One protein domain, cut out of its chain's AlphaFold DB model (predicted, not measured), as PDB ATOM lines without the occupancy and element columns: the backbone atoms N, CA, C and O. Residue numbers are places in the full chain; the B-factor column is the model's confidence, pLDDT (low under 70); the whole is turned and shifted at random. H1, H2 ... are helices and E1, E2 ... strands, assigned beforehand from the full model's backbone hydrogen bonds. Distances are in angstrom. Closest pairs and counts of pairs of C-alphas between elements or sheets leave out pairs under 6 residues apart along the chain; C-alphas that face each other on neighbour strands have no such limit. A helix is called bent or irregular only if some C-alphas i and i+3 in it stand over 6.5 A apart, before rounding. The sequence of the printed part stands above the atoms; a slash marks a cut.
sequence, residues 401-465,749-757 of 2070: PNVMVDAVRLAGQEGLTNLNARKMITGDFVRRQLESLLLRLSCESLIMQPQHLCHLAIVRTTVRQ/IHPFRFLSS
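Overview. This is residues 401 to 465 and 749 to 757 of the 2070 residues of an uncharacterized protein of Fonsecaea pedrosoi CBS 271.37 (UniProt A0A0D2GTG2). Helix H2 packs on both H1 and H3 at large angles, with H1 nearest the middle, and the short helices H4 and H5 lie farthest from it. From H5 a single strand, E1, runs back past H3, while the short H6, after a cut, lies near H1. The 74 printed residues are mostly helix, in the order H1 H2 H3 H4 H5 E1 H6, and E1 pairs with no named strand. The whole is compact, with a radius of gyration of the C-alphas of 12.6 A and spans of 35 by 28 by 23 A.

Along the chain. H1, residues 401 to 414, begins at C-alpha (27.796, 34.914, 44.068) and is 19.5 A long; it is irregular, C-alphas 410 and 413 being 9.0 A apart. H2, residues 418 to 426, is only just irregular, with 6.52 A between C-alphas 423 and 426. H3 is residues 431 to 440, 14.4 A, and H4 445 to 448. H5, residues 451 to 456, is irregular, with 7.5 A between C-alphas 452 and 455. E1, residues 458 to 465, is 20.6 A long; H6, residues 751 to 754, ends at C-alpha (27.702, 36.451, 31.218).

Arrangement. H1, with residues 403 to 407 alone, touches H2 at a steep tilt of 50 degrees, opposite ways; the closest C-alphas, of Ala 407 and Ala 421, are 7.4 A apart. H2 touches H3, C-alphas of Asn 418 and Glu 435 at 6.3 A. In H2 and H3 every O i to N i+4 pair is within hydrogen-bond range, in H1 8 of 10, in H5 0 of 2 but 2 of 3 O i to N i+3; H4 and H6 are too short for an i+4 pair.

Size, cuts and confidence. Residues 466 to 748 are not printed, a 28.4 A gap between C-alphas. The links printed whole are tight. Confidence is under 70 at residues 428, 451, 464 to 465 and 749 to 757.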
ATOM      1  N   PRO A 401      29.034  34.453  43.430       83.89
ATOM      2  CA  PRO A 401      27.796  34.914  44.068       83.89
ATOM      3  C   PRO A 401      27.139  36.108  43.361       83.89
ATOM      4  O   PRO A 401      25.934  36.093  43.131       83.89
ATOM      5  N   ASN A 402      27.916  37.100  42.914       81.38
ATOM      6  CA  ASN A 402      27.389  38.255  42.178       81.38
ATOM      7  C   ASN A 402      26.890  37.862  40.779       81.38
ATOM      8  O   ASN A 402      25.926  38.439  40.280       81.38
ATOM      9  N   VAL A 403      27.514  36.855  40.157       82.42
ATOM     10  CA  VAL A 403      27.026  36.252  38.905       82.42
ATOM     11  C   VAL A 403      25.694  35.525  39.138       82.42
ATOM     12  O   VAL A 403      24.805  35.617  38.296       82.42
ATOM     13  N   MET A 404      25.509  34.870  40.291       85.34
ATOM     14  CA  MET A 404      24.234  34.252  40.680       85.34
ATOM     15  C   MET A 404      23.134  35.278  40.981       85.34
ATOM     16  O   MET A 404      22.015  35.080  40.516       85.34
ATOM     17  N   VAL A 405      23.424  36.379  41.683       82.67
ATOM     18  CA  VAL A 405      22.432  37.445  41.938       82.67
ATOM     19  C   VAL A 405      21.981  38.099  40.625       82.67
ATOM     20  O   VAL A 405      20.779  38.183  40.372       82.67
ATOM     21  N   ASP A 406      22.915  38.478  39.742       80.93
ATOM     22  CA  ASP A 406      22.572  39.014  38.413       80.93
ATOM     23  C   ASP A 406      21.799  37.975  37.564       80.93
ATOM     24  O   ASP A 406      20.918  38.353  36.793       80.93
ATOM     25  N   ALA A 407      22.077  36.671  37.713       85.24
ATOM     26  CA  ALA A 407      21.366  35.585  37.022       85.24
ATOM     27  C   ALA A 407      19.941  35.354  37.541       85.24
ATOM     28  O   ALA A 407      19.031  35.122  36.745       85.24
ATOM     29  N   VAL A 408      19.734  35.436  38.854       87.03
ATOM     30  CA  VAL A 408      18.411  35.342  39.479       87.03
ATOM     31  C   VAL A 408      17.565  36.562  39.104       87.03
ATOM     32  O   VAL A 408      16.441  36.394  38.631       87.03
ATOM     33  N   ARG A 409      18.126  37.778  39.186       81.46
ATOM     34  CA  ARG A 409      17.457  39.009  38.726       81.46
ATOM     35  C   ARG A 409      17.127  38.969  37.223       81.46
ATOM     36  O   ARG A 409      16.064  39.440  36.831       81.46
ATOM     37  N   LEU A 410      17.970  38.359  36.379       79.47
ATOM     38  CA  LEU A 410      17.679  38.178  34.943       79.47
ATOM     39  C   LEU A 410      16.602  37.124  34.630       79.47
ATOM     40  O   LEU A 410      15.999  37.203  33.562       79.47
ATOM     41  N   ALA A 411      16.341  36.170  35.529       82.99
ATOM     42  CA  ALA A 411      15.181  35.279  35.422       82.99
ATOM     43  C   ALA A 411      13.869  35.978  35.838       82.99
ATOM     44  O   ALA A 411      12.789  35.593  35.383       82.99
ATOM     45  N   GLY A 412      13.958  37.015  36.681       81.23
ATOM     46  CA  GLY A 412      12.824  37.830  37.123       81.23
ATOM     47  C   GLY A 412      11.669  36.977  37.654       81.23
ATOM     48  O   GLY A 412      11.883  35.992  38.361       81.23
ATOM     49  N   GLN A 413      10.437  37.317  37.263       78.33
ATOM     50  CA  GLN A 413       9.222  36.623  37.711       78.33
ATOM     51  C   GLN A 413       9.158  35.118  37.382       78.33
ATOM     52  O   GLN A 413       8.343  34.418  37.986       78.33
ATOM     53  N   GLU A 414       9.967  34.584  36.461       79.36
ATOM     54  CA  GLU A 414      10.019  33.131  36.229       79.36
ATOM     55  C   GLU A 414      10.830  32.405  37.312       79.36
ATOM     56  O   GLU A 414      10.511  31.269  37.662       79.36
ATOM     57  N   GLY A 415      11.819  33.086  37.895       83.83
ATOM     58  CA  GLY A 415      12.745  32.524  38.871       83.83
ATOM     59  C   GLY A 415      13.759  31.554  38.259       83.83
ATOM     60  O   GLY A 415      13.565  30.955  37.198       83.83
ATOM     61  N   LEU A 416      14.895  31.390  38.930       88.29
ATOM     62  CA  LEU A 416      15.988  30.557  38.442       88.29
ATOM     63  C   LEU A 416      15.890  29.145  39.037       88.29
ATOM     64  O   LEU A 416      16.033  28.955  40.244       88.29
ATOM     65  N   THR A 417      15.671  28.129  38.202       89.82
ATOM     66  CA  THR A 417      15.783  26.719  38.624       89.82
ATOM     67  C   THR A 417      17.248  26.277  38.653       89.82
ATOM     68  O   THR A 417      18.071  26.796  37.896       89.82
ATOM     69  N   ASN A 418      17.583  25.242  39.433       87.40
ATOM     70  CA  ASN A 418      18.929  24.637  39.426       87.40
ATOM     71  C   ASN A 418      19.403  24.223  38.018       87.40
ATOM     72  O   ASN A 418      20.594  24.270  37.711       87.40
ATOM     73  N   LEU A 419      18.479  23.811  37.145       82.36
ATOM     74  CA  LEU A 419      18.783  23.427  35.767       82.36
ATOM     75  C   LEU A 419      19.012  24.652  34.866       82.36
ATOM     76  O   LEU A 419      19.934  24.634  34.049       82.36
ATOM     77  N   ASN A 420      18.243  25.727  35.052       84.46
ATOM     78  CA  ASN A 420      18.421  26.979  34.316       84.46
ATOM     79  C   ASN A 420      19.700  27.710  34.753       84.46
ATOM     80  O   ASN A 420      20.448  28.166  33.892       84.46
ATOM     81  N   ALA A 421      20.027  27.719  36.051       86.54
ATOM     82  CA  ALA A 421      21.300  28.226  36.572       86.54
ATOM     83  C   ALA A 421      22.499  27.536  35.898       86.54
ATOM     84  O   ALA A 421      23.397  28.203  35.380       86.54
ATOM     85  N   ARG A 422      22.479  26.195  35.822       83.48
ATOM     86  CA  ARG A 422      23.526  25.421  35.134       83.48
ATOM     87  C   ARG A 422      23.584  25.735  33.640       83.48
ATOM     88  O   ARG A 422      24.677  25.951  33.133       83.48
ATOM     89  N   LYS A 423      22.448  25.827  32.940       79.85
ATOM     90  CA  LYS A 423      22.412  26.181  31.505       79.85
ATOM     91  C   LYS A 423      22.845  27.622  31.202       79.85
ATOM     92  O   LYS A 423      23.350  27.860  30.108       79.85
ATOM     93  N   MET A 424      22.635  28.568  32.121       78.68
ATOM     94  CA  MET A 424      22.911  29.989  31.886       78.68
ATOM     95  C   MET A 424      24.322  30.423  32.296       78.68
ATOM     96  O   MET A 424      24.875  31.286  31.622       78.68
ATOM     97  N   ILE A 425      24.898  29.830  33.351       80.53
ATOM     98  CA  ILE A 425      26.197  30.241  33.911       80.53
ATOM     99  C   ILE A 425      27.328  29.307  33.443       80.53
ATOM    100  O   ILE A 425      28.220  29.708  32.703       80.53
ATOM    101  N   THR A 426      27.325  28.033  33.845       77.20
ATOM    102  CA  THR A 426      28.496  27.149  33.647       77.20
ATOM    103  C   THR A 426      28.395  26.186  32.471       77.20
ATOM    104  O   THR A 426      29.413  25.666  32.029       77.20
ATOM    105  N   GLY A 427      27.191  25.880  31.996       73.34
ATOM    106  CA  GLY A 427      26.911  24.634  31.280       73.34
ATOM    107  C   GLY A 427      26.801  23.427  32.227       73.34
ATOM    108  O   GLY A 427      27.119  23.501  33.420       73.34
ATOM    109  N   ASP A 428      26.351  22.284  31.697       69.93
ATOM    110  CA  ASP A 428      26.007  21.085  32.484       69.93
ATOM    111  C   ASP A 428      27.188  20.403  33.213       69.93
ATOM    112  O   ASP A 428      26.956  19.566  34.087       69.93
ATOM    113  N   PHE A 429      28.445  20.749  32.904       72.43
ATOM    114  CA  PHE A 429      29.619  20.060  33.460       72.43
ATOM    115  C   PHE A 429      29.968  20.450  34.911       72.43
ATOM    116  O   PHE A 429      30.511  19.618  35.638       72.43
ATOM    117  N   VAL A 430      29.607  21.653  35.383       73.56
ATOM    118  CA  VAL A 430      29.868  22.110  36.770       73.56
ATOM    119  C   VAL A 430      28.620  21.951  37.643       73.56
ATOM    120  O   VAL A 430      28.070  22.911  38.178       73.56
ATOM    121  N   ARG A 431      28.112  20.720  37.775       79.05
ATOM    122  CA  ARG A 431      26.829  20.499  38.461       79.05
ATOM    123  C   ARG A 431      26.869  20.744  39.974       79.05
ATOM    124  O   ARG A 431      26.136  21.593  40.473       79.05
ATOM    125  N   ARG A 432      27.671  19.970  40.715       80.37
ATOM    126  CA  ARG A 432      27.577  19.908  42.189       80.37
ATOM    127  C   ARG A 432      28.002  21.208  42.865       80.37
ATOM    128  O   ARG A 432      27.381  21.610  43.838       80.37
ATOM    129  N   GLN A 433      29.041  21.853  42.347       80.64
ATOM    130  CA  GLN A 433      29.587  23.090  42.897       80.64
ATOM    131  C   GLN A 433      28.604  24.253  42.719       80.64
ATOM    132  O   GLN A 433      28.403  25.015  43.660       80.64
ATOM    133  N   LEU A 434      27.941  24.351  41.557       83.43
ATOM    134  CA  LEU A 434      26.935  25.384  41.311       83.43
ATOM    135  C   LEU A 434      25.679  25.157  42.164       83.43
ATOM    136  O   LEU A 434      25.226  26.080  42.830       83.43
ATOM    137  N   GLU A 435      25.159  23.923  42.205       87.66
ATOM    138  CA  GLU A 435      23.991  23.572  43.031       87.66
ATOM    139  C   GLU A 435      24.285  23.752  44.541       87.66
ATOM    140  O   GLU A 435      23.412  24.189  45.283       87.66
ATOM    141  N   SER A 436      25.523  23.509  44.995       87.56
ATOM    142  CA  SER A 436      25.963  23.749  46.382       87.56
ATOM    143  C   SER A 436      26.157  25.231  46.722       87.56
ATOM    144  O   SER A 436      25.805  25.642  47.827       87.56
ATOM    145  N   LEU A 437      26.709  26.045  45.813       85.06
ATOM    146  CA  LEU A 437      26.870  27.482  46.051       85.06
ATOM    147  C   LEU A 437      25.508  28.191  46.053       85.06
ATOM    148  O   LEU A 437      25.245  28.979  46.955       85.06
ATOM    149  N   LEU A 438      24.626  27.854  45.105       86.99
ATOM    150  CA  LEU A 438      23.282  28.429  45.017       86.99
ATOM    151  C   LEU A 438      22.436  28.080  46.250       86.99
ATOM    152  O   LEU A 438      21.768  28.953  46.798       86.99
ATOM    153  N   LEU A 439      22.539  26.841  46.749       87.95
ATOM    154  CA  LEU A 439      21.944  26.438  48.025       87.95
ATOM    155  C   LEU A 439      22.462  27.296  49.189       87.95
ATOM    156  O   LEU A 439      21.670  27.773  49.994       87.95
ATOM    157  N   ARG A 440      23.778  27.530  49.269       84.76
ATOM    158  CA  ARG A 440      24.400  28.277  50.377       84.76
ATOM    159  C   ARG A 440      24.037  29.766  50.398       84.76
ATOM    160  O   ARG A 440      24.106  30.379  51.450       84.76
ATOM    161  N   LEU A 441      23.680  30.332  49.245       84.34
ATOM    162  CA  LEU A 441      23.256  31.729  49.095       84.34
ATOM    163  C   LEU A 441      21.738  31.931  49.258       84.34
ATOM    164  O   LEU A 441      21.286  33.072  49.216       84.34
ATOM    165  N   SER A 442      20.956  30.852  49.390       87.17
ATOM    166  CA  SER A 442      19.483  30.907  49.368       87.17
ATOM    167  C   SER A 442      18.768  30.044  50.411       87.17
ATOM    168  O   SER A 442      17.539  30.057  50.498       87.17
ATOM    169  N   CYS A 443      19.508  29.284  51.220       81.42
ATOM    170  CA  CYS A 443      18.980  28.688  52.441       81.42
ATOM    171  C   CYS A 443      18.900  29.781  53.513       81.42
ATOM    172  O   CYS A 443      19.922  30.385  53.823       81.42
ATOM    173  N   GLU A 444      17.700  30.040  54.040       78.58
ATOM    174  CA  GLU A 444      17.463  30.967  55.165       78.58
ATOM    175  C   GLU A 444      18.034  32.384  54.942       78.58
ATOM    176  O   GLU A 444      18.387  33.093  55.880       78.58
ATOM    177  N   SER A 445      18.092  32.837  53.683       82.19
ATOM    178  CA  SER A 445      18.721  34.109  53.298       82.19
ATOM    179  C   SER A 445      18.103  35.340  53.972       82.19
ATOM    180  O   SER A 445      18.806  36.321  54.164       82.19
ATOM    181  N   LEU A 446      16.819  35.279  54.347       80.74
ATOM    182  CA  LEU A 446      16.100  36.350  55.055       80.74
ATOM    183  C   LEU A 446      16.347  36.372  56.573       80.74
ATOM    184  O   LEU A 446      15.947  37.320  57.238       80.74
ATOM    185  N   ILE A 447      16.985  35.330  57.114       78.15
ATOM    186  CA  ILE A 447      17.449  35.250  58.509       78.15
ATOM    187  C   ILE A 447      18.955  35.553  58.566       78.15
ATOM    188  O   ILE A 447      19.427  36.233  59.469       78.15
ATOM    189  N   MET A 448      19.712  35.055  57.582       76.09
ATOM    190  CA  MET A 448      21.178  35.090  57.563       76.09
ATOM    191  C   MET A 448      21.799  36.369  56.973       76.09
ATOM    192  O   MET A 448      23.005  36.564  57.128       76.09
ATOM    193  N   GLN A 449      21.042  37.217  56.264       77.06
ATOM    194  CA  GLN A 449      21.554  38.486  55.726       77.06
ATOM    195  C   GLN A 449      21.157  39.681  56.614       77.06
ATOM    196  O   GLN A 449      19.992  39.788  56.991       77.06
ATOM    197  N   PRO A 450      22.087  40.612  56.917       75.84
ATOM    198  CA  PRO A 450      21.758  41.884  57.561       75.84
ATOM    199  C   PRO A 450      20.762  42.710  56.737       75.84
ATOM    200  O   PRO A 450      20.824  42.699  55.508       75.84
ATOM    201  N   GLN A 451      19.906  43.493  57.403       64.51
ATOM    202  CA  GLN A 451      18.813  44.245  56.757       64.51
ATOM    203  C   GLN A 451      19.284  45.155  55.607       64.51
ATOM    204  O   GLN A 451      18.690  45.125  54.532       64.51
ATOM    205  N   HIS A 452      20.409  45.861  55.777       70.11
ATOM    206  CA  HIS A 452      21.019  46.715  54.743       70.11
ATOM    207  C   HIS A 452      21.548  45.953  53.505       70.11
ATOM    208  O   HIS A 452      21.977  46.566  52.530       70.11
ATOM    209  N   LEU A 453      21.546  44.613  53.525       75.44
ATOM    210  CA  LEU A 453      21.906  43.743  52.398       75.44
ATOM    211  C   LEU A 453      20.736  42.884  51.892       75.44
ATOM    212  O   LEU A 453      20.927  42.145  50.924       75.44
ATOM    213  N   CYS A 454      19.537  42.973  52.483       72.13
ATOM    214  CA  CYS A 454      18.387  42.147  52.090       72.13
ATOM    215  C   CYS A 454      17.973  42.341  50.622       72.13
ATOM    216  O   CYS A 454      17.486  41.401  49.999       72.13
ATOM    217  N   HIS A 455      18.255  43.497  50.009       73.92
ATOM    218  CA  HIS A 455      18.070  43.726  48.568       73.92
ATOM    219  C   HIS A 455      18.931  42.811  47.673       73.92
ATOM    220  O   HIS A 455      18.662  42.663  46.476       73.92
ATOM    221  N   LEU A 456      19.956  42.161  48.229       80.63
ATOM    222  CA  LEU A 456      20.792  41.153  47.567       80.63
ATOM    223  C   LEU A 456      20.377  39.705  47.899       80.63
ATOM    224  O   LEU A 456      21.044  38.769  47.442       80.63
ATOM    225  N   ALA A 457      19.283  39.500  48.639       84.85
ATOM    226  CA  ALA A 457      18.795  38.173  48.995       84.85
ATOM    227  C   ALA A 457      18.339  37.371  47.767       84.85
ATOM    228  O   ALA A 457      17.650  37.871  46.870       84.85
ATOM    229  N   ILE A 458      18.694  36.083  47.768       89.49
ATOM    230  CA  ILE A 458      18.165  35.075  46.848       89.49
ATOM    231  C   ILE A 458      17.197  34.200  47.643       89.49
ATOM    232  O   ILE A 458      17.620  33.293  48.352       89.49
ATOM    233  N   VAL A 459      15.895  34.442  47.515       87.32
ATOM    234  CA  VAL A 459      14.870  33.665  48.224       87.32
ATOM    235  C   VAL A 459      14.574  32.390  47.433       87.32
ATOM    236  O   VAL A 459      14.123  32.463  46.285       87.32
ATOM    237  N   ARG A 460      14.837  31.210  48.015       88.86
ATOM    238  CA  ARG A 460      14.429  29.924  47.419       88.86
ATOM    239  C   ARG A 460      12.987  29.580  47.797       88.86
ATOM    240  O   ARG A 460      12.589  29.778  48.939       88.86
ATOM    241  N   THR A 461      12.259  28.939  46.888       83.78
ATOM    242  CA  THR A 461      10.975  28.282  47.175       83.78
ATOM    243  C   THR A 461      10.910  26.885  46.554       83.78
ATOM    244  O   THR A 461      11.631  26.566  45.600       83.78
ATOM    245  N   THR A 462      10.062  26.018  47.111       82.80
ATOM    246  CA  THR A 462       9.849  24.640  46.644       82.80
ATOM    247  C   THR A 462       8.651  24.530  45.708       82.80
ATOM    248  O   THR A 462       7.510  24.421  46.143       82.80
ATOM    249  N   VAL A 463       8.904  24.457  44.400       75.33
ATOM    250  CA  VAL A 463       7.860  24.230  43.390       75.33
ATOM    251  C   VAL A 463       7.829  22.748  43.011       75.33
ATOM    252  O   VAL A 463       8.829  22.177  42.576       75.33
ATOM    253  N   ARG A 464       6.674  22.093  43.171       66.40
ATOM    254  CA  ARG A 464       6.475  20.691  42.757       66.40
ATOM    255  C   ARG A 464       6.046  20.646  41.288       66.40
ATOM    256  O   ARG A 464       4.937  21.054  40.965       66.40
ATOM    257  N   GLN A 465       6.902  20.120  40.413       44.29
ATOM    258  CA  GLN A 465       6.637  19.960  38.980       44.29
ATOM    259  C   GLN A 465       6.709  18.469  38.621       44.29
ATOM    260  O   GLN A 465       7.695  17.809  38.937       44.29
ATOM    261  N   ILE A 749      19.591  45.065  33.752       48.33
ATOM    262  CA  ILE A 749      20.637  44.044  33.605       48.33
ATOM    263  C   ILE A 749      20.607  43.486  32.171       48.33
ATOM    264  O   ILE A 749      19.583  43.000  31.688       48.33
ATOM    265  N   HIS A 750      21.744  43.544  31.477       50.36
ATOM    266  CA  HIS A 750      21.882  43.057  30.105       50.36
ATOM    267  C   HIS A 750      22.549  41.663  30.049       50.36
ATOM    268  O   HIS A 750      23.532  41.436  30.761       50.36
ATOM    269  N   PRO A 751      22.120  40.749  29.147       49.22
ATOM    270  CA  PRO A 751      22.669  39.387  29.051       49.22
ATOM    271  C   PRO A 751      24.175  39.286  28.758       49.22
ATOM    272  O   PRO A 751      24.767  38.230  28.975       49.22
ATOM    273  N   PHE A 752      24.812  40.357  28.268       53.32
ATOM    274  CA  PHE A 752      26.245  40.351  27.966       53.32
ATOM    275  C   PHE A 752      27.137  40.225  29.210       53.32
ATOM    276  O   PHE A 752      28.288  39.825  29.067       53.32
ATOM    277  N   ARG A 753      26.621  40.474  30.429       51.01
ATOM    278  CA  ARG A 753      27.372  40.280  31.689       51.01
ATOM    279  C   ARG A 753      27.835  38.830  31.925       51.01
ATOM    280  O   ARG A 753      28.700  38.606  32.765       51.01
ATOM    281  N   PHE A 754      27.292  37.862  31.182       55.61
ATOM    282  CA  PHE A 754      27.702  36.451  31.218       55.61
ATOM    283  C   PHE A 754      28.625  36.037  30.058       55.61
ATOM    284  O   PHE A 754      28.990  34.869  29.955       55.61
ATOM    285  N   LEU A 755      28.994  36.942  29.148       50.40
ATOM    286  CA  LEU A 755      29.877  36.602  28.030       50.40
ATOM    287  C   LEU A 755      31.345  36.687  28.459       50.40
ATOM    288  O   LEU A 755      31.824  37.751  28.839       50.40
ATOM    289  N   SER A 756      32.076  35.581  28.320       47.33
ATOM    290  CA  SER A 756      33.538  35.548  28.421       47.33
ATOM    291  C   SER A 756      34.153  36.198  27.173       47.33
ATOM    292  O   SER A 756      34.473  35.513  26.198       47.33
ATOM    293  N   SER A 757      34.230  37.529  27.164       40.93
ATOM    294  CA  SER A 757      34.720  38.333  26.038       40.93
ATOM    295  C   SER A 757      35.625  39.461  26.527       40.93
ATOM    296  O   SER A 757      35.249  40.197  27.442       40.93
TER     297      SER A 757